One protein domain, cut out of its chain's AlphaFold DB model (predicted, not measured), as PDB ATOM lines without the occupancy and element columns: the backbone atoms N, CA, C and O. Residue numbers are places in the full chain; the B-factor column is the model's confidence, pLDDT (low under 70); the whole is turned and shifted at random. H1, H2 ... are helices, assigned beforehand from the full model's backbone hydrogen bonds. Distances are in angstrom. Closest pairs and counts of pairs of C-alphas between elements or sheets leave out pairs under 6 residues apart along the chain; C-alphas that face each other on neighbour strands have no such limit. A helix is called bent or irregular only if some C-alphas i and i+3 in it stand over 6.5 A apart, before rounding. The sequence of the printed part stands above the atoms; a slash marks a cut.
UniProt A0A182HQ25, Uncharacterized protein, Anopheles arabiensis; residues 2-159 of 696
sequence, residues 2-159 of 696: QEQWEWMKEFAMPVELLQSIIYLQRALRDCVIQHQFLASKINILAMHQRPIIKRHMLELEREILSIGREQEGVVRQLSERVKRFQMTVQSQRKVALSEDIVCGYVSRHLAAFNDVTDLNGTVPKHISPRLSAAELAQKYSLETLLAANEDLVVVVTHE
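AT A GLANCE: This is residues 2 to 159 of the 696 residues of an uncharacterized protein of Anopheles arabiensis (UniProt A0A182HQ25). Look first for the long helix H3, which makes a hairpin with H2 and runs on past it; beyond the start of H2, H4 folds back from H3 and H1 packs on its residues 101 to 105. Toward the other end H5 packs on H2, and residues 150 to 159 of H6 stick out. The printed part has 158 residues with six named helices, H1 to H6 in chain order, and no named strand: all helix. It is loose, with a radius of gyration of the C-alphas of 21.9 A, a rod spanning 78 by 27 by 25 A.

IN THESE COORDINATES: Find C-alpha 47 at (52.625, -18.094, 22.561); from there H3 runs 66.8 A to residue 93. H3 is irregular, but only just: C-alphas 48 and 51 are 6.7 A apart. H2, residues 15 to 44, is 44.8 A long and irregular, with C-alphas 40 and 43 7.2 A apart. H1 is residues 2 to 8, H4 99 to 116, 25.7 A long, and H5 133 to 139. H6, residues 142 to 159, is 26.5 A long and ends at C-alpha 159, (63.566, -38.510, 27.143).

HOW THE PARTS SIT: H2, the hub, touches H3 at a shallow tilt of 25 degrees, opposite ways; C-alphas 35 and 57 are closest, 5.8 A. Residues 18 to 22 of H2 touch residues 110 to 114 of H4, about perpendicular at 78 degrees, closest at C-alphas 18 and 110, 6.4 A. H5 touches residues 27 to 34 of H2, closest at C-alphas 30 and 133, 5.4 A. H1 touches H4, closest at C-alphas 5 and 101, 6.6 A. H3 and H6 only just touch, with 3 pairs of C-alphas within 8 A, the closest being 49 and 146, 7.5 A. Every O i to N i+4 pair is within hydrogen-bond range in H1 and H5; in H2 24 of 26 are, in H3 41 of 43, in H4 13 of 14 and in H6 12 of 14.

THE WHOLE: The C-alphas of Lys 94 and His 158 are the two farthest apart, 78.5 A. The printed part has no cut, and the link from H4 to H5, residues 117 to 132, is long. Look for pLDDT under 70 at residues 118 to 121 and 149 to 159.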
ATOM      1  N   GLN A   2      18.090 -17.300 -27.906       84.88
ATOM      2  CA  GLN A   2      17.166 -18.411 -27.578       84.88
ATOM      3  C   GLN A   2      17.539 -19.734 -28.282       84.88
ATOM      4  O   GLN A   2      17.680 -20.760 -27.634       84.88
ATOM      5  N   GLU A   3      17.796 -19.698 -29.592       88.00
ATOM      6  CA  GLU A   3      18.148 -20.884 -30.393       88.00
ATOM      7  C   GLU A   3      19.517 -21.477 -30.015       88.00
ATOM      8  O   GLU A   3      19.653 -22.688 -29.878       88.00
ATOM      9  N   GLN A   4      20.514 -20.626 -29.744       87.06
ATOM     10  CA  GLN A   4      21.831 -21.045 -29.239       87.06
ATOM     11  C   GLN A   4      21.726 -21.724 -27.862       87.06
ATOM     12  O   GLN A   4      22.510 -22.622 -27.558       87.06
ATOM     13  N   TRP A   5      20.756 -21.320 -27.033       88.75
ATOM     14  CA  TRP A   5      20.462 -21.987 -25.764       88.75
ATOM     15  C   TRP A   5      19.813 -23.364 -25.966       88.75
ATOM     16  O   TRP A   5      20.136 -24.292 -25.229       88.75
ATOM     17  N   GLU A   6      18.953 -23.528 -26.975       91.25
ATOM     18  CA  GLU A   6      18.423 -24.845 -27.348       91.25
ATOM     19  C   GLU A   6      19.533 -25.771 -27.868       91.25
ATOM     20  O   GLU A   6      19.623 -26.904 -27.403       91.25
ATOM     21  N   TRP A   7      20.447 -25.287 -28.721       91.25
ATOM     22  CA  TRP A   7      21.609 -26.080 -29.157       91.25
ATOM     23  C   TRP A   7      22.510 -26.475 -27.981       91.25
ATOM     24  O   TRP A   7      22.981 -27.604 -27.933       91.25
ATOM     25  N   MET A   8      22.699 -25.610 -26.976       92.38
ATOM     26  CA  MET A   8      23.440 -25.988 -25.764       92.38
ATOM     27  C   MET A   8      22.797 -27.141 -24.976       92.38
ATOM     28  O   MET A   8      23.511 -27.821 -24.245       92.38
ATOM     29  N   LYS A   9      21.497 -27.434 -25.137       91.00
ATOM     30  CA  LYS A   9      20.879 -28.630 -24.528       91.00
ATOM     31  C   LYS A   9      21.313 -29.937 -25.198       91.00
ATOM     32  O   LYS A   9      21.169 -30.987 -24.581       91.00
ATOM     33  N   GLU A  10      21.863 -29.882 -26.413       92.00
ATOM     34  CA  GLU A  10      22.475 -31.034 -27.091       92.00
ATOM     35  C   GLU A  10      23.827 -31.426 -26.436       92.00
ATOM     36  O   GLU A  10      24.312 -32.541 -26.633       92.00
ATOM     37  N   PHE A  11      24.432 -30.554 -25.610       94.00
ATOM     38  CA  PHE A  11      25.683 -30.832 -24.890       94.00
ATOM     39  C   PHE A  11      25.458 -31.629 -23.594       94.00
ATOM     40  O   PHE A  11      25.262 -31.070 -22.513       94.00
ATOM     41  N   ALA A  12      25.561 -32.955 -23.679       91.69
ATOM     42  CA  ALA A  12      25.580 -33.821 -22.501       91.69
ATOM     43  C   ALA A  12      26.918 -33.715 -21.737       91.69
ATOM     44  O   ALA A  12      27.972 -34.107 -22.246       91.69
ATOM     45  N   MET A  13      26.884 -33.233 -20.489       91.38
ATOM     46  CA  MET A  13      28.054 -33.241 -19.604       91.38
ATOM     47  C   MET A  13      28.160 -34.591 -18.863       91.38
ATOM     48  O   MET A  13      27.164 -35.033 -18.291       91.38
ATOM     49  N   PRO A  14      29.334 -35.259 -18.829       92.69
ATOM     50  CA  PRO A  14      29.489 -36.525 -18.107       92.69
ATOM     51  C   PRO A  14      29.214 -36.394 -16.604       92.69
ATOM     52  O   PRO A  14      29.670 -35.447 -15.956       92.69
ATOM     53  N   VAL A  15      28.509 -37.372 -16.036       90.75
ATOM     54  CA  VAL A  15      28.087 -37.369 -14.625       90.75
ATOM     55  C   VAL A  15      29.294 -37.438 -13.688       90.75
ATOM     56  O   VAL A  15      29.341 -36.740 -12.679       90.75
ATOM     57  N   GLU A  16      30.322 -38.200 -14.059       91.50
ATOM     58  CA  GLU A  16      31.579 -38.325 -13.316       91.50
ATOM     59  C   GLU A  16      32.341 -36.993 -13.262       91.50
ATOM     60  O   GLU A  16      33.020 -36.700 -12.277       91.50
ATOM     61  N   LEU A  17      32.214 -36.169 -14.308       93.31
ATOM     62  CA  LEU A  17      32.836 -34.849 -14.400       93.31
ATOM     63  C   LEU A  17      32.115 -33.846 -13.491       93.31
ATOM     64  O   LEU A  17      32.770 -33.176 -12.694       93.31
ATOM     65  N   LEU A  18      30.778 -33.801 -13.554       92.19
ATOM     66  CA  LEU A  18      29.936 -33.010 -12.644       92.19
ATOM     67  C   LEU A  18      30.226 -33.366 -11.178       92.19
ATOM     68  O   LEU A  18      30.536 -32.486 -10.371       92.19
ATOM     69  N   GLN A  19      30.206 -34.663 -10.854       92.06
ATOM     70  CA  GLN A  19      30.488 -35.175  -9.513       92.06
ATOM     71  C   GLN A  19      31.900 -34.791  -9.044       92.06
ATOM     72  O   GLN A  19      32.064 -34.373  -7.900       92.06
ATOM     73  N   SER A  20      32.908 -34.871  -9.923       93.88
ATOM     74  CA  SER A  20      34.292 -34.485  -9.605       93.88
ATOM     75  C   SER A  20      34.434 -32.995  -9.295       93.88
ATOM     76  O   SER A  20      35.044 -32.644  -8.286       93.88
ATOM     77  N   ILE A  21      33.832 -32.115 -10.106       94.31
ATOM     78  CA  ILE A  21      33.872 -30.660  -9.878       94.31
ATOM     79  C   ILE A  21      33.229 -30.315  -8.531       94.31
ATOM     80  O   ILE A  21      33.834 -29.614  -7.721       94.31
ATOM     81  N   ILE A  22      32.025 -30.825  -8.266       92.62
ATOM     82  CA  ILE A  22      31.244 -30.446  -7.080       92.62
ATOM     83  C   ILE A  22      31.857 -31.044  -5.801       92.62
ATOM     84  O   ILE A  22      31.945 -30.354  -4.783       92.62
ATOM     85  N   TYR A  23      32.381 -32.274  -5.861       93.75
ATOM     86  CA  TYR A  23      33.157 -32.877  -4.771       93.75
ATOM     87  C   TYR A  23      34.379 -32.020  -4.401       93.75
ATOM     88  O   TYR A  23      34.569 -31.677  -3.232       93.75
ATOM     89  N   LEU A  24      35.170 -31.604  -5.396       94.94
ATOM     90  CA  LEU A  24      36.347 -30.760  -5.180       94.94
ATOM     91  C   LEU A  24      35.986 -29.349  -4.690       94.94
ATOM     92  O   LEU A  24      36.699 -28.800  -3.852       94.94
ATOM     93  N   GLN A  25      34.898 -28.751  -5.184       93.62
ATOM     94  CA  GLN A  25      34.413 -27.444  -4.721       93.62
ATOM     95  C   GLN A  25      33.952 -27.491  -3.258       93.62
ATOM     96  O   GLN A  25      34.196 -26.544  -2.504       93.62
ATOM     97  N   ARG A  26      33.321 -28.594  -2.835       92.44
ATOM     98  CA  ARG A  26      32.965 -28.847  -1.433       92.44
ATOM     99  C   ARG A  26      34.210 -29.020  -0.565       92.44
ATOM    100  O   ARG A  26      34.353 -28.291   0.412       92.44
ATOM    101  N   ALA A  27      35.137 -29.897  -0.955       94.38
ATOM    102  CA  ALA A  27      36.375 -30.135  -0.209       94.38
ATOM    103  C   ALA A  27      37.214 -28.851  -0.041       94.38
ATOM    104  O   ALA A  27      37.676 -28.556   1.061       94.38
ATOM    105  N   LEU A  28      37.342 -28.037  -1.098       96.44
ATOM    106  CA  LEU A  28      38.009 -26.733  -1.031       96.44
ATOM    107  C   LEU A  28      37.336 -25.808  -0.006       96.44
ATOM    108  O   LEU A  28      38.015 -25.214   0.831       96.44
ATOM    109  N   ARG A  29      36.001 -25.702  -0.054       95.38
ATOM    110  CA  ARG A  29      35.214 -24.867   0.865       95.38
ATOM    111  C   ARG A  29      35.401 -25.309   2.318       95.38
ATOM    112  O   ARG A  29      35.642 -24.462   3.176       95.38
ATOM    113  N   ASP A  30      35.340 -26.612   2.582       95.00
ATOM    114  CA  ASP A  30      35.463 -27.178   3.927       95.00
ATOM    115  C   ASP A  30      36.885 -26.977   4.501       95.00
ATOM    116  O   ASP A  30      37.030 -26.541   5.648       95.00
ATOM    117  N   CYS A  31      37.939 -27.173   3.696       96.56
ATOM    118  CA  CYS A  31      39.325 -26.880   4.089       96.56
ATOM    119  C   CYS A  31      39.561 -25.382   4.362       96.56
ATOM    120  O   CYS A  31      40.147 -25.026   5.389       96.56
ATOM    121  N   VAL A  32      39.066 -24.487   3.495       97.25
ATOM    122  CA  VAL A  32      39.178 -23.027   3.687       97.25
ATOM    123  C   VAL A  32      38.432 -22.570   4.947       97.25
ATOM    124  O   VAL A  32      38.928 -21.702   5.668       97.25
ATOM    125  N   ILE A  33      37.283 -23.172   5.274       96.44
ATOM    126  CA  ILE A  33      36.546 -22.877   6.511       96.44
ATOM    127  C   ILE A  33      37.372 -23.234   7.757       96.44
ATOM    128  O   ILE A  33      37.424 -22.421   8.686       96.44
ATOM    129  N   GLN A  34      38.052 -24.388   7.789       96.81
ATOM    130  CA  GLN A  34      38.917 -24.730   8.930       96.81
ATOM    131  C   GLN A  34      40.173 -23.858   9.000       96.81
ATOM    132  O   GLN A  34      40.571 -23.449  10.092       96.81
ATOM    133  N   HIS A  35      40.763 -23.500   7.858       97.31
ATOM    134  CA  HIS A  35      41.911 -22.592   7.819       97.31
ATOM    135  C   HIS A  35      41.551 -21.221   8.408       97.31
ATOM    136  O   HIS A  35      42.196 -20.756   9.350       97.31
ATOM    137  N   GLN A  36      40.437 -20.633   7.957       96.44
ATOM    138  CA  GLN A  36      39.903 -19.383   8.504       96.44
ATOM    139  C   GLN A  36      39.527 -19.503   9.989       96.44
ATOM    140  O   GLN A  36      39.708 -18.547  10.752       96.44
ATOM    141  N   PHE A  37      39.029 -20.664  10.431       95.94
ATOM    142  CA  PHE A  37      38.782 -20.927  11.847       95.94
ATOM    143  C   PHE A  37      40.086 -20.867  12.652       95.94
ATOM    144  O   PHE A  37      40.160 -20.054  13.574       95.94
ATOM    145  N   LEU A  38      41.124 -21.625  12.286       95.69
ATOM    146  CA  LEU A  38      42.424 -21.607  12.972       95.69
ATOM    147  C   LEU A  38      43.075 -20.211  12.950       95.69
ATOM    148  O   LEU A  38      43.492 -19.709  14.000       95.69
ATOM    149  N   ALA A  39      43.053 -19.530  11.802       95.81
ATOM    150  CA  ALA A  39      43.539 -18.157  11.647       95.81
ATOM    151  C   ALA A  39      42.810 -17.165  12.578       95.81
ATOM    152  O   ALA A  39      43.429 -16.275  13.161       95.81
ATOM    153  N   SER A  40      41.502 -17.344  12.804       95.62
ATOM    154  CA  SER A  40      40.732 -16.517  13.749       95.62
ATOM    155  C   SER A  40      41.062 -16.778  15.228       95.62
ATOM    156  O   SER A  40      40.666 -15.997  16.098       95.62
ATOM    157  N   LYS A  41      41.763 -17.880  15.533       93.81
ATOM    158  CA  LYS A  41      42.031 -18.363  16.896       93.81
ATOM    159  C   LYS A  41      43.475 -18.180  17.341       93.81
ATOM    160  O   LYS A  41      43.686 -17.918  18.522       93.81
ATOM    161  N   ILE A  42      44.447 -18.250  16.429       94.19
ATOM    162  CA  ILE A  42      45.886 -18.194  16.746       94.19
ATOM    163  C   ILE A  42      46.275 -17.018  17.662       94.19
ATOM    164  O   ILE A  42      47.045 -17.189  18.604       94.19
ATOM    165  N   ASN A  43      45.680 -15.839  17.458       91.44
ATOM    166  CA  ASN A  43      45.973 -14.634  18.242       91.44
ATOM    167  C   ASN A  43      45.389 -14.642  19.668       91.44
ATOM    168  O   ASN A  43      45.811 -13.836  20.498       91.44
ATOM    169  N   ILE A  44      44.447 -15.544  19.962       93.44
ATOM    170  CA  ILE A  44      43.820 -15.727  21.282       93.44
ATOM    171  C   ILE A  44      44.632 -16.716  22.141       93.44
ATOM    172  O   ILE A  44      44.582 -16.656  23.367       93.44
ATOM    173  N   LEU A  45      45.392 -17.610  21.503       91.88
ATOM    174  CA  LEU A  45      46.142 -18.684  22.157       91.88
ATOM    175  C   LEU A  45      47.475 -18.204  22.750       91.88
ATOM    176  O   LEU A  45      48.046 -17.190  22.323       91.88
ATOM    177  N   ALA A  46      47.984 -18.963  23.727       91.88
ATOM    178  CA  ALA A  46      49.272 -18.704  24.366       91.88
ATOM    179  C   ALA A  46      50.430 -18.867  23.367       91.88
ATOM    180  O   ALA A  46      50.333 -19.651  22.426       91.88
ATOM    181  N   MET A  47      51.542 -18.145  23.560       91.44
ATOM    182  CA  MET A  47      52.625 -18.094  22.561       91.44
ATOM    183  C   MET A  47      53.186 -19.477  22.188       91.44
ATOM    184  O   MET A  47      53.396 -19.727  21.007       91.44
ATOM    185  N   HIS A  48      53.325 -20.398  23.149       89.69
ATOM    186  CA  HIS A  48      53.794 -21.770  22.902       89.69
ATOM    187  C   HIS A  48      52.810 -22.627  22.076       89.69
ATOM    188  O   HIS A  48      53.227 -23.572  21.419       89.69
ATOM    189  N   GLN A  49      51.518 -22.278  22.044       90.88
ATOM    190  CA  GLN A  49      50.490 -22.978  21.258       90.88
ATOM    191  C   GLN A  49      50.446 -22.501  19.795       90.88
ATOM    192  O   GLN A  49      49.926 -23.191  18.919       90.88
ATOM    193  N   ARG A  50      50.989 -21.312  19.495       93.31
ATOM    194  CA  ARG A  50      50.906 -20.709  18.153       93.31
ATOM    195  C   ARG A  50      51.683 -21.483  17.076       93.31
ATOM    196  O   ARG A  50      51.121 -21.627  15.993       93.31
ATOM    197  N   PRO A  51      52.902 -22.015  17.317       93.06
ATOM    198  CA  PRO A  51      53.613 -22.844  16.339       93.06
ATOM    199  C   PRO A  51      52.839 -24.100  15.921       93.06
ATOM    200  O   PRO A  51      52.823 -24.436  14.740       93.06
ATOM    201  N   ILE A  52      52.139 -24.744  16.863       91.50
ATOM    202  CA  ILE A  52      51.284 -25.915  16.604       91.50
ATOM    203  C   ILE A  52      50.159 -25.536  15.634       91.50
ATOM    204  O   ILE A  52      50.004 -26.156  14.585       91.50
ATOM    205  N   ILE A  53      49.424 -24.457  15.921       94.50
ATOM    206  CA  ILE A  53      48.348 -23.997  15.032       94.50
ATOM    207  C   ILE A  53      48.887 -23.551  13.664       94.50
ATOM    208  O   ILE A  53      48.271 -23.873  12.651       94.50
ATOM    209  N   LYS A  54      50.062 -22.902  13.597       95.12
ATOM    210  CA  LYS A  54      50.724 -22.602  12.311       95.12
ATOM    211  C   LYS A  54      51.026 -23.871  11.508       95.12
ATOM    212  O   LYS A  54      50.760 -23.885  10.312       95.12
ATOM    213  N   ARG A  55      51.525 -24.940  12.142       95.19
ATOM    214  CA  ARG A  55      51.807 -26.226  11.473       95.19
ATOM    215  C   ARG A  55      50.552 -26.806  10.806       95.19
ATOM    216  O   ARG A  55      50.635 -27.242   9.663       95.19
ATOM    217  N   HIS A  56      49.401 -26.750  11.476       95.19
ATOM    218  CA  HIS A  56      48.130 -27.235  10.920       95.19
ATOM    219  C   HIS A  56      47.480 -26.271   9.912       95.19
ATOM    220  O   HIS A  56      46.782 -26.716   9.004       95.19
ATOM    221  N   MET A  57      47.756 -24.964   9.985       96.56
ATOM    222  CA  MET A  57      47.409 -24.035   8.900       96.56
ATOM    223  C   MET A  57      48.220 -24.333   7.627       96.56
ATOM    224  O   MET A  57      47.623 -24.479   6.567       96.56
ATOM    225  N   LEU A  58      49.536 -24.557   7.742       96.88
ATOM    226  CA  LEU A  58      50.414 -24.979   6.634       96.88
ATOM    227  C   LEU A  58      50.071 -26.381   6.086       96.88
ATOM    228  O   LEU A  58      50.398 -26.726   4.951       96.88
ATOM    229  N   GLU A  59      49.441 -27.237   6.891       96.62
ATOM    230  CA  GLU A  59      48.859 -28.510   6.447       96.62
ATOM    231  C   GLU A  59      47.610 -28.275   5.582       96.62
ATOM    232  O   GLU A  59      47.545 -28.760   4.454       96.62
ATOM    233  N   LEU A  60      46.669 -27.455   6.061       97.38
ATOM    234  CA  LEU A  60      45.471 -27.062   5.311       97.38
ATOM    235  C   LEU A  60      45.791 -26.289   4.024       97.38
ATOM    236  O   LEU A  60      45.128 -26.502   3.015       97.38
ATOM    237  N   GLU A  61      46.815 -25.434   4.018       97.88
ATOM    238  CA  GLU A  61      47.278 -24.715   2.822       97.88
ATOM    239  C   GLU A  61      47.796 -25.678   1.744       97.88
ATOM    240  O   GLU A  61      47.452 -25.536   0.570       97.88
ATOM    241  N   ARG A  62      48.547 -26.721   2.129       98.00
ATOM    242  CA  ARG A  62      49.009 -27.763   1.195       98.00
ATOM    243  C   ARG A  62      47.854 -28.603   0.641       98.00
ATOM    244  O   ARG A  62      47.861 -28.909  -0.551       98.00
ATOM    245  N   GLU A  63      46.842 -28.904   1.455       97.44
ATOM    246  CA  GLU A  63      45.606 -29.550   0.989       97.44
ATOM    247  C   GLU A  63      44.813 -28.656   0.022       97.44
ATOM    248  O   GLU A  63      44.414 -29.118  -1.045       97.44
ATOM    249  N   ILE A  64      44.650 -27.365   0.331       97.81
ATOM    250  CA  ILE A  64      43.997 -26.375  -0.544       97.81
ATOM    251  C   ILE A  64      44.703 -26.303  -1.908       97.81
ATOM    252  O   ILE A  64      44.042 -26.369  -2.945       97.81
ATOM    253  N   LEU A  65      46.040 -26.254  -1.923       97.69
ATOM    254  CA  LEU A  65      46.834 -26.278  -3.157       97.69
ATOM    255  C   LEU A  65      46.722 -27.618  -3.907       97.69
ATOM    256  O   LEU A  65      46.716 -27.632  -5.137       97.69
ATOM    257  N   SER A  66      46.604 -28.748  -3.200       97.75
ATOM    258  CA  SER A  66      46.377 -30.052  -3.839       97.75
ATOM    259  C   SER A  66      44.998 -30.153  -4.487       97.75
ATOM    260  O   SER A  66      44.897 -30.661  -5.602       97.75
ATOM    261  N   ILE A  67      43.959 -29.655  -3.817       97.31
ATOM    262  CA  ILE A  67      42.594 -29.601  -4.350       97.31
ATOM    263  C   ILE A  67      42.544 -28.654  -5.559       97.31
ATOM    264  O   ILE A  67      41.888 -28.973  -6.546       97.31
ATOM    265  N   GLY A  68      43.287 -27.541  -5.537       97.12
ATOM    266  CA  GLY A  68      43.426 -26.628  -6.678       97.12
ATOM    267  C   GLY A  68      43.966 -27.308  -7.944       97.12
ATOM    268  O   GLY A  68      43.357 -27.184  -9.004       97.12
ATOM    269  N   ARG A  69      45.045 -28.099  -7.833       97.31
ATOM    270  CA  ARG A  69      45.607 -28.861  -8.972       97.31
ATOM    271  C   ARG A  69      44.634 -29.907  -9.527       97.31
ATOM    272  O   ARG A  69      44.549 -30.097 -10.738       97.31
ATOM    273  N   GLU A  70      43.875 -30.577  -8.658       96.50
ATOM    274  CA  GLU A  70      42.827 -31.514  -9.087       96.50
ATOM    275  C   GLU A  70      41.667 -30.781  -9.781       96.50
ATOM    276  O   GLU A  70      41.202 -31.229 -10.831       96.50
ATOM    277  N   GLN A  71      41.242 -29.619  -9.265       96.19
ATOM    278  CA  GLN A  71      40.228 -28.776  -9.911       96.19
ATOM    279  C   GLN A  71      40.677 -28.312 -11.296       96.19
ATOM    280  O   GLN A  71      39.897 -28.419 -12.239       96.19
ATOM    281  N   GLU A  72      41.921 -27.855 -11.446       95.94
ATOM    282  CA  GLU A  72      42.482 -27.439 -12.735       95.94
ATOM    283  C   GLU A  72      42.419 -28.574 -13.769       95.94
ATOM    284  O   GLU A  72      41.923 -28.377 -14.880       95.94
ATOM    285  N   GLY A  73      42.837 -29.790 -13.396       95.50
ATOM    286  CA  GLY A  73      42.779 -30.961 -14.274       95.50
ATOM    287  C   GLY A  73      41.361 -31.286 -14.761       95.50
ATOM    288  O   GLY A  73      41.154 -31.538 -15.952       95.50
ATOM    289  N   VAL A  74      40.377 -31.227 -13.860       95.88
ATOM    290  CA  VAL A  74      38.961 -31.502 -14.158       95.88
ATOM    291  C   VAL A  74      38.326 -30.374 -14.983       95.88
ATOM    292  O   VAL A  74      37.655 -30.643 -15.981       95.88
ATOM    293  N   VAL A  75      38.577 -29.108 -14.631       95.12
ATOM    294  CA  VAL A  75      38.090 -27.931 -15.371       95.12
ATOM    295  C   VAL A  75      38.694 -27.883 -16.773       95.12
ATOM    296  O   VAL A  75      37.969 -27.640 -17.735       95.12
ATOM    297  N   ARG A  76      39.979 -28.218 -16.939       96.62
ATOM    298  CA  ARG A  76      40.612 -28.356 -18.259       96.62
ATOM    299  C   ARG A  76      39.910 -29.417 -19.111       96.62
ATOM    300  O   ARG A  76      39.641 -29.160 -20.282       96.62
ATOM    301  N   GLN A  77      39.548 -30.568 -18.532       95.94
ATOM    302  CA  GLN A  77      38.802 -31.617 -19.242       95.94
ATOM    303  C   GLN A  77      37.372 -31.179 -19.620       95.94
ATOM    304  O   GLN A  77      36.861 -31.576 -20.669       95.94
ATOM    305  N   LEU A  78      36.723 -30.346 -18.798       95.75
ATOM    306  CA  LEU A  78      35.440 -29.724 -19.134       95.75
ATOM    307  C   LEU A  78      35.588 -28.735 -20.298       95.75
ATOM    308  O   LEU A  78      34.912 -28.893 -21.313       95.75
ATOM    309  N   SER A  79      36.501 -27.770 -20.187       95.81
ATOM    310  CA  SER A  79      36.757 -26.755 -21.215       95.81
ATOM    311  C   SER A  79      37.153 -27.368 -22.560       95.81
ATOM    312  O   SER A  79      36.741 -26.881 -23.609       95.81
ATOM    313  N   GLU A  80      37.901 -28.472 -22.559       96.88
ATOM    314  CA  GLU A  80      38.266 -29.195 -23.778       96.88
ATOM    315  C   GLU A  80      37.055 -29.894 -24.436       96.88
ATOM    316  O   GLU A  80      36.898 -29.845 -25.659       96.88
ATOM    317  N   ARG A  81      36.147 -30.498 -23.650       96.00
ATOM    318  CA  ARG A  81      34.875 -31.051 -24.165       96.00
ATOM    319  C   ARG A  81      33.951 -29.957 -24.704       96.00
ATOM    320  O   ARG A  81      33.384 -30.124 -25.782       96.00
ATOM    321  N   VAL A  82      33.844 -28.839 -23.989       96.12
ATOM    322  CA  VAL A  82      33.071 -27.658 -24.397       96.12
ATOM    323  C   VAL A  82      33.597 -27.093 -25.721       96.12
ATOM    324  O   VAL A  82      32.813 -26.918 -26.650       96.12
ATOM    325  N   LYS A  83      34.918 -26.917 -25.870       96.25
ATOM    326  CA  LYS A  83      35.529 -26.456 -27.129       96.25
ATOM    327  C   LYS A  83      35.266 -27.416 -28.295       96.25
ATOM    328  O   LYS A  83      34.892 -26.961 -29.373       96.25
ATOM    329  N   ARG A  84      35.372 -28.740 -28.093       96.44
ATOM    330  CA  ARG A  84      34.993 -29.733 -29.126       96.44
ATOM    331  C   ARG A  84      33.527 -29.592 -29.554       96.44
ATOM    332  O   ARG A  84      33.235 -29.636 -30.751       96.44
ATOM    333  N   PHE A  85      32.620 -29.387 -28.599       96.12
ATOM    334  CA  PHE A  85      31.202 -29.162 -28.884       96.12
ATOM    335  C   PHE A  85      30.964 -27.851 -29.649       96.12
ATOM    336  O   PHE A  85      30.287 -27.874 -30.674       96.12
ATOM    337  N   GLN A  86      31.584 -26.739 -29.237       95.12
ATOM    338  CA  GLN A  86      31.506 -25.460 -29.956       95.12
ATOM    339  C   GLN A  86      31.965 -25.593 -31.416       95.12
ATOM    340  O   GLN A  86      31.250 -25.151 -32.310       95.12
ATOM    341  N   MET A  87      33.089 -26.274 -31.676       95.75
ATOM    342  CA  MET A  87      33.573 -26.545 -33.042       95.75
ATOM    343  C   MET A  87      32.599 -27.422 -33.854       95.75
ATOM    344  O   MET A  87      32.419 -27.225 -35.060       95.75
ATOM    345  N   THR A  88      31.922 -28.372 -33.204       95.44
ATOM    346  CA  THR A  88      30.911 -29.226 -33.853       95.44
ATOM    347  C   THR A  88      29.657 -28.425 -34.213       95.44
ATOM    348  O   THR A  88      29.209 -28.472 -35.357       95.44
ATOM    349  N   VAL A  89      29.136 -27.605 -33.297       94.62
ATOM    350  CA  VAL A  89      27.996 -26.715 -33.580       94.62
ATOM    351  C   VAL A  89      28.355 -25.675 -34.645       94.62
ATOM    352  O   VAL A  89      27.564 -25.450 -35.559       94.62
ATOM    353  N   GLN A  90      29.560 -25.102 -34.604       94.44
ATOM    354  CA  GLN A  90      30.024 -24.140 -35.603       94.44
ATOM    355  C   GLN A  90      30.119 -24.762 -37.004       94.44
ATOM    356  O   GLN A  90      29.678 -24.143 -37.968       94.44
ATOM    357  N   SER A  91      30.636 -25.988 -37.136       96.00
ATOM    358  CA  SER A  91      30.724 -26.670 -38.438       96.00
ATOM    359  C   SER A  91      29.361 -27.121 -38.983       96.00
ATOM    360  O   SER A  91      29.120 -26.995 -40.183       96.00
ATOM    361  N   GLN A  92      28.445 -27.584 -38.124       94.69
ATOM    362  CA  GLN A  92      27.113 -28.051 -38.539       94.69
ATOM    363  C   GLN A  92      26.106 -26.915 -38.774       94.69
ATOM    364  O   GLN A  92      25.371 -26.931 -39.761       94.69
ATOM    365  N   ARG A  93      26.038 -25.934 -37.863       91.62
ATOM    366  CA  ARG A  93      25.046 -24.842 -37.881       91.62
ATOM    367  C   ARG A  93      25.569 -23.558 -38.538       91.62
ATOM    368  O   ARG A  93      24.775 -22.657 -38.783       91.62
ATOM    369  N   LYS A  94      26.879 -23.453 -38.811       92.94
ATOM    370  CA  LYS A  94      27.575 -22.236 -39.297       92.94
ATOM    371  C   LYS A  94      27.466 -21.018 -38.365       92.94
ATOM    372  O   LYS A  94      27.678 -19.888 -38.795       92.94
ATOM    373  N   VAL A  95      27.169 -21.242 -37.083       90.88
ATOM    374  CA  VAL A  95      27.007 -20.195 -36.062       90.88
ATOM    375  C   VAL A  95      27.915 -20.494 -34.873       90.88
ATOM    376  O   VAL A  95      27.915 -21.609 -34.352       90.88
ATOM    377  N   ALA A  96      28.668 -19.492 -34.420       92.44
ATOM    378  CA  ALA A  96      29.431 -19.579 -33.180       92.44
ATOM    379  C   ALA A  96      28.507 -19.459 -31.952       92.44
ATOM    380  O   ALA A  96      27.592 -18.629 -31.902       92.44
ATOM    381  N   LEU A  97      28.757 -20.284 -30.936       92.69
ATOM    382  CA  LEU A  97      28.127 -20.162 -29.621       92.69
ATOM    383  C   LEU A  97      28.886 -19.116 -28.799       92.69
ATOM    384  O   LEU A  97      30.098 -19.247 -28.632       92.69
ATOM    385  N   SER A  98      28.186 -18.105 -28.275       93.19
ATOM    386  CA  SER A  98      28.808 -17.088 -27.421       93.19
ATOM    387  C   SER A  98      29.223 -17.663 -26.066       93.19
ATOM    388  O   SER A  98      28.552 -18.533 -25.502       93.19
ATOM    389  N   GLU A  99      30.328 -17.152 -25.530       92.06
ATOM    390  CA  GLU A  99      30.922 -17.648 -24.288       92.06
ATOM    391  C   GLU A  99      29.984 -17.475 -23.083       92.06
ATOM    392  O   GLU A  99      29.837 -18.405 -22.296       92.06
ATOM    393  N   ASP A 100      29.226 -16.374 -23.003       93.69
ATOM    394  CA  ASP A 100      28.196 -16.169 -21.969       93.69
ATOM    395  C   ASP A 100      27.122 -17.268 -21.948       93.69
ATOM    396  O   ASP A 100      26.685 -17.702 -20.880       93.69
ATOM    397  N   ILE A 101      26.689 -17.742 -23.123       93.25
ATOM    398  CA  ILE A 101      25.675 -18.800 -23.243       93.25
ATOM    399  C   ILE A 101      26.254 -20.140 -22.777       93.25
ATOM    400  O   ILE A 101      25.582 -20.891 -22.070       93.25
ATOM    401  N   VAL A 102      27.512 -20.413 -23.122       94.06
ATOM    402  CA  VAL A 102      28.243 -21.627 -22.738       94.06
ATOM    403  C   VAL A 102      28.523 -21.647 -21.230       94.06
ATOM    404  O   VAL A 102      28.135 -22.591 -20.538       94.06
ATOM    405  N   CYS A 103      29.109 -20.581 -20.686       93.50
ATOM    406  CA  CYS A 103      29.381 -20.420 -19.259       93.50
ATOM    407  C   CYS A 103      28.087 -20.389 -18.428       93.50
ATOM    408  O   CYS A 103      28.016 -21.012 -17.366       93.50
ATOM    409  N   GLY A 104      27.031 -19.744 -18.935       94.31
ATOM    410  CA  GLY A 104      25.691 -19.737 -18.342       94.31
ATOM    411  C   GLY A 104      24.936 -21.070 -18.443       94.31
ATOM    412  O   GLY A 104      23.988 -21.288 -17.684       94.31
ATOM    413  N   TYR A 105      25.341 -21.977 -19.340       94.44
ATOM    414  CA  TYR A 105      24.864 -23.362 -19.373       94.44
ATOM    415  C   TYR A 105      25.599 -24.205 -18.335       94.44
ATOM    416  O   TYR A 105      24.970 -24.759 -17.434       94.44
ATOM    417  N   VAL A 106      26.934 -24.222 -18.404       94.44
ATOM    418  CA  VAL A 106      27.813 -24.958 -17.481       94.44
ATOM    419  C   VAL A 106      27.503 -24.611 -16.022       94.44
ATOM    420  O   VAL A 106      27.296 -25.512 -15.211       94.44
ATOM    421  N   SER A 107      27.387 -23.320 -15.699       93.56
ATOM    422  CA  SER A 107      27.095 -22.854 -14.335       93.56
ATOM    423  C   SER A 107      25.724 -23.317 -13.837       93.56
ATOM    424  O   SER A 107      25.599 -23.754 -12.695       93.56
ATOM    425  N   ARG A 108      24.689 -23.270 -14.692       92.50
ATOM    426  CA  ARG A 108      23.340 -23.739 -14.333       92.50
ATOM    427  C   ARG A 108      23.278 -25.256 -14.178       92.50
ATOM    428  O   ARG A 108      22.584 -25.734 -13.287       92.50
ATOM    429  N   HIS A 109      24.015 -26.007 -14.995       91.06
ATOM    430  CA  HIS A 109      24.045 -27.465 -14.901       91.06
ATOM    431  C   HIS A 109      24.801 -27.945 -13.650       91.06
ATOM    432  O   HIS A 109      24.305 -28.821 -12.945       91.06
ATOM    433  N   LEU A 110      25.926 -27.304 -13.305       92.25
ATOM    434  CA  LEU A 110      26.643 -27.539 -12.044       92.25
ATOM    435  C   LEU A 110      25.783 -27.207 -10.815       92.25
ATOM    436  O   LEU A 110      25.721 -28.011  -9.889       92.25
ATOM    437  N   ALA A 111      25.085 -26.066 -10.813       90.75
ATOM    438  CA  ALA A 111      24.191 -25.691  -9.715       90.75
ATOM    439  C   ALA A 111      23.034 -26.694  -9.545       90.75
ATOM    440  O   ALA A 111      22.816 -27.206  -8.450       90.75
ATOM    441  N   ALA A 112      22.347 -27.049 -10.635       89.88
ATOM    442  CA  ALA A 112      21.260 -28.026 -10.595       89.88
ATOM    443  C   ALA A 112      21.734 -29.416 -10.128       89.88
ATOM    444  O   ALA A 112      21.036 -30.079  -9.366       89.88
ATOM    445  N   PHE A 113      22.927 -29.857 -10.545       88.25
ATOM    446  CA  PHE A 113      23.482 -31.138 -10.103       88.25
ATOM    447  C   PHE A 113      23.908 -31.106  -8.626       88.25
ATOM    448  O   PHE A 113      23.699 -32.091  -7.922       88.25
ATOM    449  N   ASN A 114      24.444 -29.982  -8.134       85.88
ATOM    450  CA  ASN A 114      24.767 -29.776  -6.718       85.88
ATOM    451  C   ASN A 114      23.521 -29.877  -5.821       85.88
ATOM    452  O   ASN A 114      23.585 -30.493  -4.763       85.88
ATOM    453  N   ASP A 115      22.398 -29.302  -6.253       82.06
ATOM    454  CA  ASP A 115      21.166 -29.256  -5.455       82.06
ATOM    455  C   ASP A 115      20.373 -30.578  -5.490       82.06
ATOM    456  O   ASP A 115      19.581 -30.848  -4.587       82.06
ATOM    457  N   VAL A 116      20.584 -31.411  -6.517       78.69
ATOM    458  CA  VAL A 116      19.974 -32.749  -6.654       78.69
ATOM    459  C   VAL A 116      20.831 -33.853  -6.021       78.69
ATOM    460  O   VAL A 116      20.296 -34.877  -5.595       78.69
ATOM    461  N   THR A 117      22.153 -33.679  -5.960       70.31
ATOM    462  CA  THR A 117      23.075 -34.756  -5.573       70.31
ATOM    463  C   THR A 117      23.488 -34.656  -4.111       70.31
ATOM    464  O   THR A 117      24.479 -34.009  -3.767       70.31
ATOM    465  N   ASP A 118      22.798 -35.414  -3.260       65.56
ATOM    466  CA  ASP A 118      23.301 -35.790  -1.939       65.56
ATOM    467  C   ASP A 118      24.609 -36.597  -2.089       65.56
ATOM    468  O   ASP A 118      24.614 -37.825  -2.207       65.56
ATOM    469  N   LEU A 119      25.748 -35.893  -2.090       63.28
ATOM    470  CA  LEU A 119      27.101 -36.461  -2.081       63.28
ATOM    471  C   LEU A 119      27.414 -37.088  -0.708       63.28
ATOM    472  O   LEU A 119      28.256 -36.605   0.061       63.28
ATOM    473  N   ASN A 120      26.703 -38.174  -0.407       58.34
ATOM    474  CA  ASN A 120      26.815 -38.985   0.799       58.34
ATOM    475  C   ASN A 120      28.023 -39.932   0.702       58.34
ATOM    476  O   ASN A 120      27.888 -41.141   0.545       58.34
ATOM    477  N   GLY A 121      29.225 -39.353   0.764       62.44
ATOM    478  CA  GLY A 121      30.496 -40.079   0.908       62.44
ATOM    479  C   GLY A 121      31.080 -40.704  -0.365       62.44
ATOM    480  O   GLY A 121      32.205 -41.196  -0.329       62.44
ATOM    481  N   THR A 122      30.379 -40.671  -1.502       76.94
ATOM    482  CA  THR A 122      30.859 -41.250  -2.767       76.94
ATOM    483  C   THR A 122      31.974 -40.413  -3.407       76.94
ATOM    484  O   THR A 122      31.728 -39.481  -4.176       76.94
ATOM    485  N   VAL A 123      33.226 -40.766  -3.097       86.62
ATOM    486  CA  VAL A 123      34.431 -40.174  -3.703       86.62
ATOM    487  C   VAL A 123      34.492 -40.508  -5.208       86.62
ATOM    488  O   VAL A 123      34.362 -41.681  -5.572       86.62
ATOM    489  N   PRO A 124      34.697 -39.524  -6.105       90.19
ATOM    490  CA  PRO A 124      34.864 -39.775  -7.537       90.19
ATOM    491  C   PRO A 124      36.134 -40.592  -7.830       90.19
ATOM    492  O   PRO A 124      37.210 -40.267  -7.339       90.19
ATOM    493  N   LYS A 125      36.037 -41.612  -8.695       86.94
ATOM    494  CA  LYS A 125      37.094 -42.626  -8.952       86.94
ATOM    495  C   LYS A 125      38.476 -42.093  -9.370       86.94
ATOM    496  O   LYS A 125      39.444 -42.846  -9.332       86.94
ATOM    497  N   HIS A 126      38.557 -40.846  -9.829       87.94
ATOM    498  CA  HIS A 126      39.779 -40.222 -10.347       87.94
ATOM    499  C   HIS A 126      40.282 -39.063  -9.472       87.94
ATOM    500  O   HIS A 126      41.208 -38.364  -9.874       87.94
ATOM    501  N   ILE A 127      39.667 -38.849  -8.305       94.12
ATOM    502  CA  ILE A 127      39.965 -37.760  -7.374       94.12
ATOM    503  C   ILE A 127      40.436 -38.350  -6.043       94.12
ATOM    504  O   ILE A 127      39.889 -39.353  -5.581       94.12
ATOM    505  N   SER A 128      41.437 -37.730  -5.415       93.50
ATOM    506  CA  SER A 128      41.921 -38.180  -4.107       93.50
ATOM    507  C   SER A 128      40.821 -38.065  -3.039       93.50
ATOM    508  O   SER A 128      40.130 -37.041  -2.992       93.50
ATOM    509  N   PRO A 129      40.666 -39.052  -2.137       93.12
ATOM    510  CA  PRO A 129      39.741 -38.938  -1.018       93.12
ATOM    511  C   PRO A 129      40.166 -37.792  -0.091       93.12
ATOM    512  O   PRO A 129      41.308 -37.723   0.361       93.12
ATOM    513  N   ARG A 130      39.227 -36.892   0.201       93.56
ATOM    514  CA  ARG A 130      39.374 -35.766   1.130       93.56
ATOM    515  C   ARG A 130      38.489 -35.983   2.357       93.56
ATOM    516  O   ARG A 130      37.386 -36.517   2.241       93.56
ATOM    517  N   LEU A 131      38.975 -35.532   3.514       91.88
ATOM    518  CA  LEU A 131      38.231 -35.544   4.776       91.88
ATOM    519  C   LEU A 131      36.936 -34.726   4.647       91.88
ATOM    520  O   LEU A 131      36.936 -33.634   4.078       91.88
ATOM    521  N   SER A 132      35.837 -35.230   5.206       91.75
ATOM    522  CA  SER A 132      34.565 -34.507   5.258       91.75
ATOM    523  C   SER A 132      34.625 -33.298   6.195       91.75
ATOM    524  O   SER A 132      35.448 -33.236   7.110       91.75
ATOM    525  N   ALA A 133      33.681 -32.361   6.051       91.44
ATOM    526  CA  ALA A 133      33.508 -31.230   6.969       91.44
ATOM    527  C   ALA A 133      33.509 -31.615   8.466       91.44
ATOM    528  O   ALA A 133      33.965 -30.824   9.293       91.44
ATOM    529  N   ALA A 134      33.007 -32.806   8.818       92.81
ATOM    530  CA  ALA A 134      32.965 -33.298  10.195       92.81
ATOM    531  C   ALA A 134      34.344 -33.779  10.676       92.81
ATOM    532  O   ALA A 134      34.807 -33.343  11.728       92.81
ATOM    533  N   GLU A 135      35.032 -34.603   9.884       94.25
ATOM    534  CA  GLU A 135      36.386 -35.087  10.190       94.25
ATOM    535  C   GLU A 135      37.400 -33.934  10.205       94.25
ATOM    536  O   GLU A 135      38.257 -33.869  11.082       94.25
ATOM    537  N   LEU A 136      37.256 -32.969   9.290       94.69
ATOM    538  CA  LEU A 136      38.013 -31.716   9.281       94.69
ATOM    539  C   LEU A 136      37.758 -30.890  10.553       94.69
ATOM    540  O   LEU A 136      38.708 -30.404  11.163       94.69
ATOM    541  N   ALA A 137      36.498 -30.749  10.981       94.25
ATOM    542  CA  ALA A 137      36.153 -30.028  12.209       94.25
ATOM    543  C   ALA A 137      36.650 -30.734  13.482       94.25
ATOM    544  O   ALA A 137      36.957 -30.059  14.461       94.25
ATOM    545  N   GLN A 138      36.742 -32.067  13.467       95.12
ATOM    546  CA  GLN A 138      37.297 -32.870  14.556       95.12
ATOM    547  C   GLN A 138      38.829 -32.769  14.591       95.12
ATOM    548  O   GLN A 138      39.386 -32.343  15.601       95.12
ATOM    549  N   LYS A 139      39.510 -33.078  13.479       94.62
ATOM    550  CA  LYS A 139      40.978 -33.046  13.358       94.62
ATOM    551  C   LYS A 139      41.556 -31.671  13.697       94.62
ATOM    552  O   LYS A 139      42.548 -31.589  14.412       94.62
ATOM    553  N   TYR A 140      40.927 -30.601  13.210       94.62
ATOM    554  CA  TYR A 140      41.371 -29.223  13.439       94.62
ATOM    555  C   TYR A 140      40.604 -28.517  14.572       94.62
ATOM    556  O   TYR A 140      40.631 -27.287  14.680       94.62
ATOM    557  N   SER A 141      39.935 -29.275  15.453       93.81
ATOM    558  CA  SER A 141      39.347 -28.716  16.670       93.81
ATOM    559  C   SER A 141      40.456 -28.241  17.617       93.81
ATOM    560  O   SER A 141      41.475 -28.908  17.788       93.81
ATOM    561  N   LEU A 142      40.272 -27.089  18.274       90.38
ATOM    562  CA  LEU A 142      41.266 -26.597  19.240       90.38
ATOM    563  C   LEU A 142      41.445 -27.539  20.436       90.38
ATOM    564  O   LEU A 142      42.507 -27.547  21.043       90.38
ATOM    565  N   GLU A 143      40.414 -28.307  20.780       90.50
ATOM    566  CA  GLU A 143      40.444 -29.261  21.887       90.50
ATOM    567  C   GLU A 143      41.357 -30.445  21.522       90.50
ATOM    568  O   GLU A 143      42.278 -30.765  22.269       90.50
ATOM    569  N   THR A 144      41.201 -30.993  20.314       90.38
ATOM    570  CA  THR A 144      42.054 -32.055  19.751       90.38
ATOM    571  C   THR A 144      43.497 -31.591  19.539       90.38
ATOM    572  O   THR A 144      44.428 -32.276  19.956       90.38
ATOM    573  N   LEU A 145      43.699 -30.414  18.930       90.12
ATOM    574  CA  LEU A 145      45.038 -29.897  18.618       90.12
ATOM    575  C   LEU A 145      45.856 -29.531  19.866       90.12
ATOM    576  O   LEU A 145      47.085 -29.579  19.816       90.12
ATOM    577  N   LEU A 146      45.207 -29.152  20.972       86.88
ATOM    578  CA  LEU A 146      45.901 -28.864  22.229       86.88
ATOM    579  C   LEU A 146      46.152 -30.136  23.047       86.88
ATOM    580  O   LEU A 146      47.289 -30.332  23.470       86.88
ATOM    581  N   ALA A 147      45.161 -31.026  23.189       86.62
ATOM    582  CA  ALA A 147      45.321 -32.287  23.920       86.62
ATOM    583  C   ALA A 147      46.487 -33.131  23.369       86.62
ATOM    584  O   ALA A 147      47.377 -33.515  24.121       86.62
ATOM    585  N   ALA A 148      46.567 -33.289  22.041       77.38
ATOM    586  CA  ALA A 148      47.632 -34.043  21.371       77.38
ATOM    587  C   ALA A 148      49.058 -33.474  21.565       77.38
ATOM    588  O   ALA A 148      50.030 -34.096  21.141       77.38
ATOM    589  N   ASN A 149      49.206 -32.288  22.170       69.31
ATOM    590  CA  ASN A 149      50.503 -31.709  22.524       69.31
ATOM    591  C   ASN A 149      50.789 -31.735  24.033       69.31
ATOM    592  O   ASN A 149      51.954 -31.617  24.404       69.31
ATOM    593  N   GLU A 150      49.788 -31.924  24.899       67.50
ATOM    594  CA  GLU A 150      50.035 -32.163  26.328       67.50
ATOM    595  C   GLU A 150      50.719 -33.531  26.513       67.50
ATOM    596  O   GLU A 150      51.761 -33.602  27.164       67.50
ATOM    597  N   ASP A 151      50.248 -34.568  25.809       59.62
ATOM    598  CA  ASP A 151      50.892 -35.892  25.769       59.62
ATOM    599  C   ASP A 151      52.320 -35.837  25.185       59.62
ATOM    600  O   ASP A 151      53.257 -36.419  25.736       59.62
ATOM    601  N   LEU A 152      52.520 -35.093  24.088       58.38
ATOM    602  CA  LEU A 152      53.826 -34.986  23.424       58.38
ATOM    603  C   LEU A 152      54.868 -34.264  24.298       58.38
ATOM    604  O   LEU A 152      56.042 -34.629  24.291       58.38
ATOM    605  N   VAL A 153      54.448 -33.256  25.072       56.44
ATOM    606  CA  VAL A 153      55.329 -32.569  26.029       56.44
ATOM    607  C   VAL A 153      55.745 -33.509  27.162       56.44
ATOM    608  O   VAL A 153      56.913 -33.482  27.542       56.44
ATOM    609  N   VAL A 154      54.848 -34.373  27.654       52.91
ATOM    610  CA  VAL A 154      55.180 -35.368  28.692       52.91
ATOM    611  C   VAL A 154      56.273 -36.331  28.213       52.91
ATOM    612  O   VAL A 154      57.254 -36.528  28.932       52.91
ATOM    613  N   VAL A 155      56.169 -36.862  26.987       51.75
ATOM    614  CA  VAL A 155      57.195 -37.756  26.408       51.75
ATOM    615  C   VAL A 155      58.553 -37.052  26.303       51.75
ATOM    616  O   VAL A 155      59.546 -37.554  26.826       51.75
ATOM    617  N   VAL A 156      58.594 -35.842  25.731       49.59
ATOM    618  CA  VAL A 156      59.848 -35.080  25.565       49.59
ATOM    619  C   VAL A 156      60.462 -34.665  26.912       49.59
ATOM    620  O   VAL A 156      61.683 -34.537  27.012       49.59
ATOM    621  N   THR A 157      59.666 -34.489  27.976       49.25
ATOM    622  CA  THR A 157      60.216 -34.288  29.331       49.25
ATOM    623  C   THR A 157      60.799 -35.550  29.962       49.25
ATOM    624  O   THR A 157      61.615 -35.416  30.868       49.25
ATOM    625  N   HIS A 158      60.427 -36.746  29.498       47.09
ATOM    626  CA  HIS A 158      61.002 -37.998  29.990       47.09
ATOM    627  C   HIS A 158      62.320 -38.321  29.275       47.09
ATOM    628  O   HIS A 158      63.329 -38.543  29.935       47.09
ATOM    629  N   GLU A 159      62.353 -38.241  27.939       47.09
ATOM    630  CA  GLU A 159      63.566 -38.510  27.143       47.09
ATOM    631  C   GLU A 159      64.714 -37.534  27.458       47.09
ATOM    632  O   GLU A 159      65.886 -37.897  27.383       47.09
TER     633      GLU A 159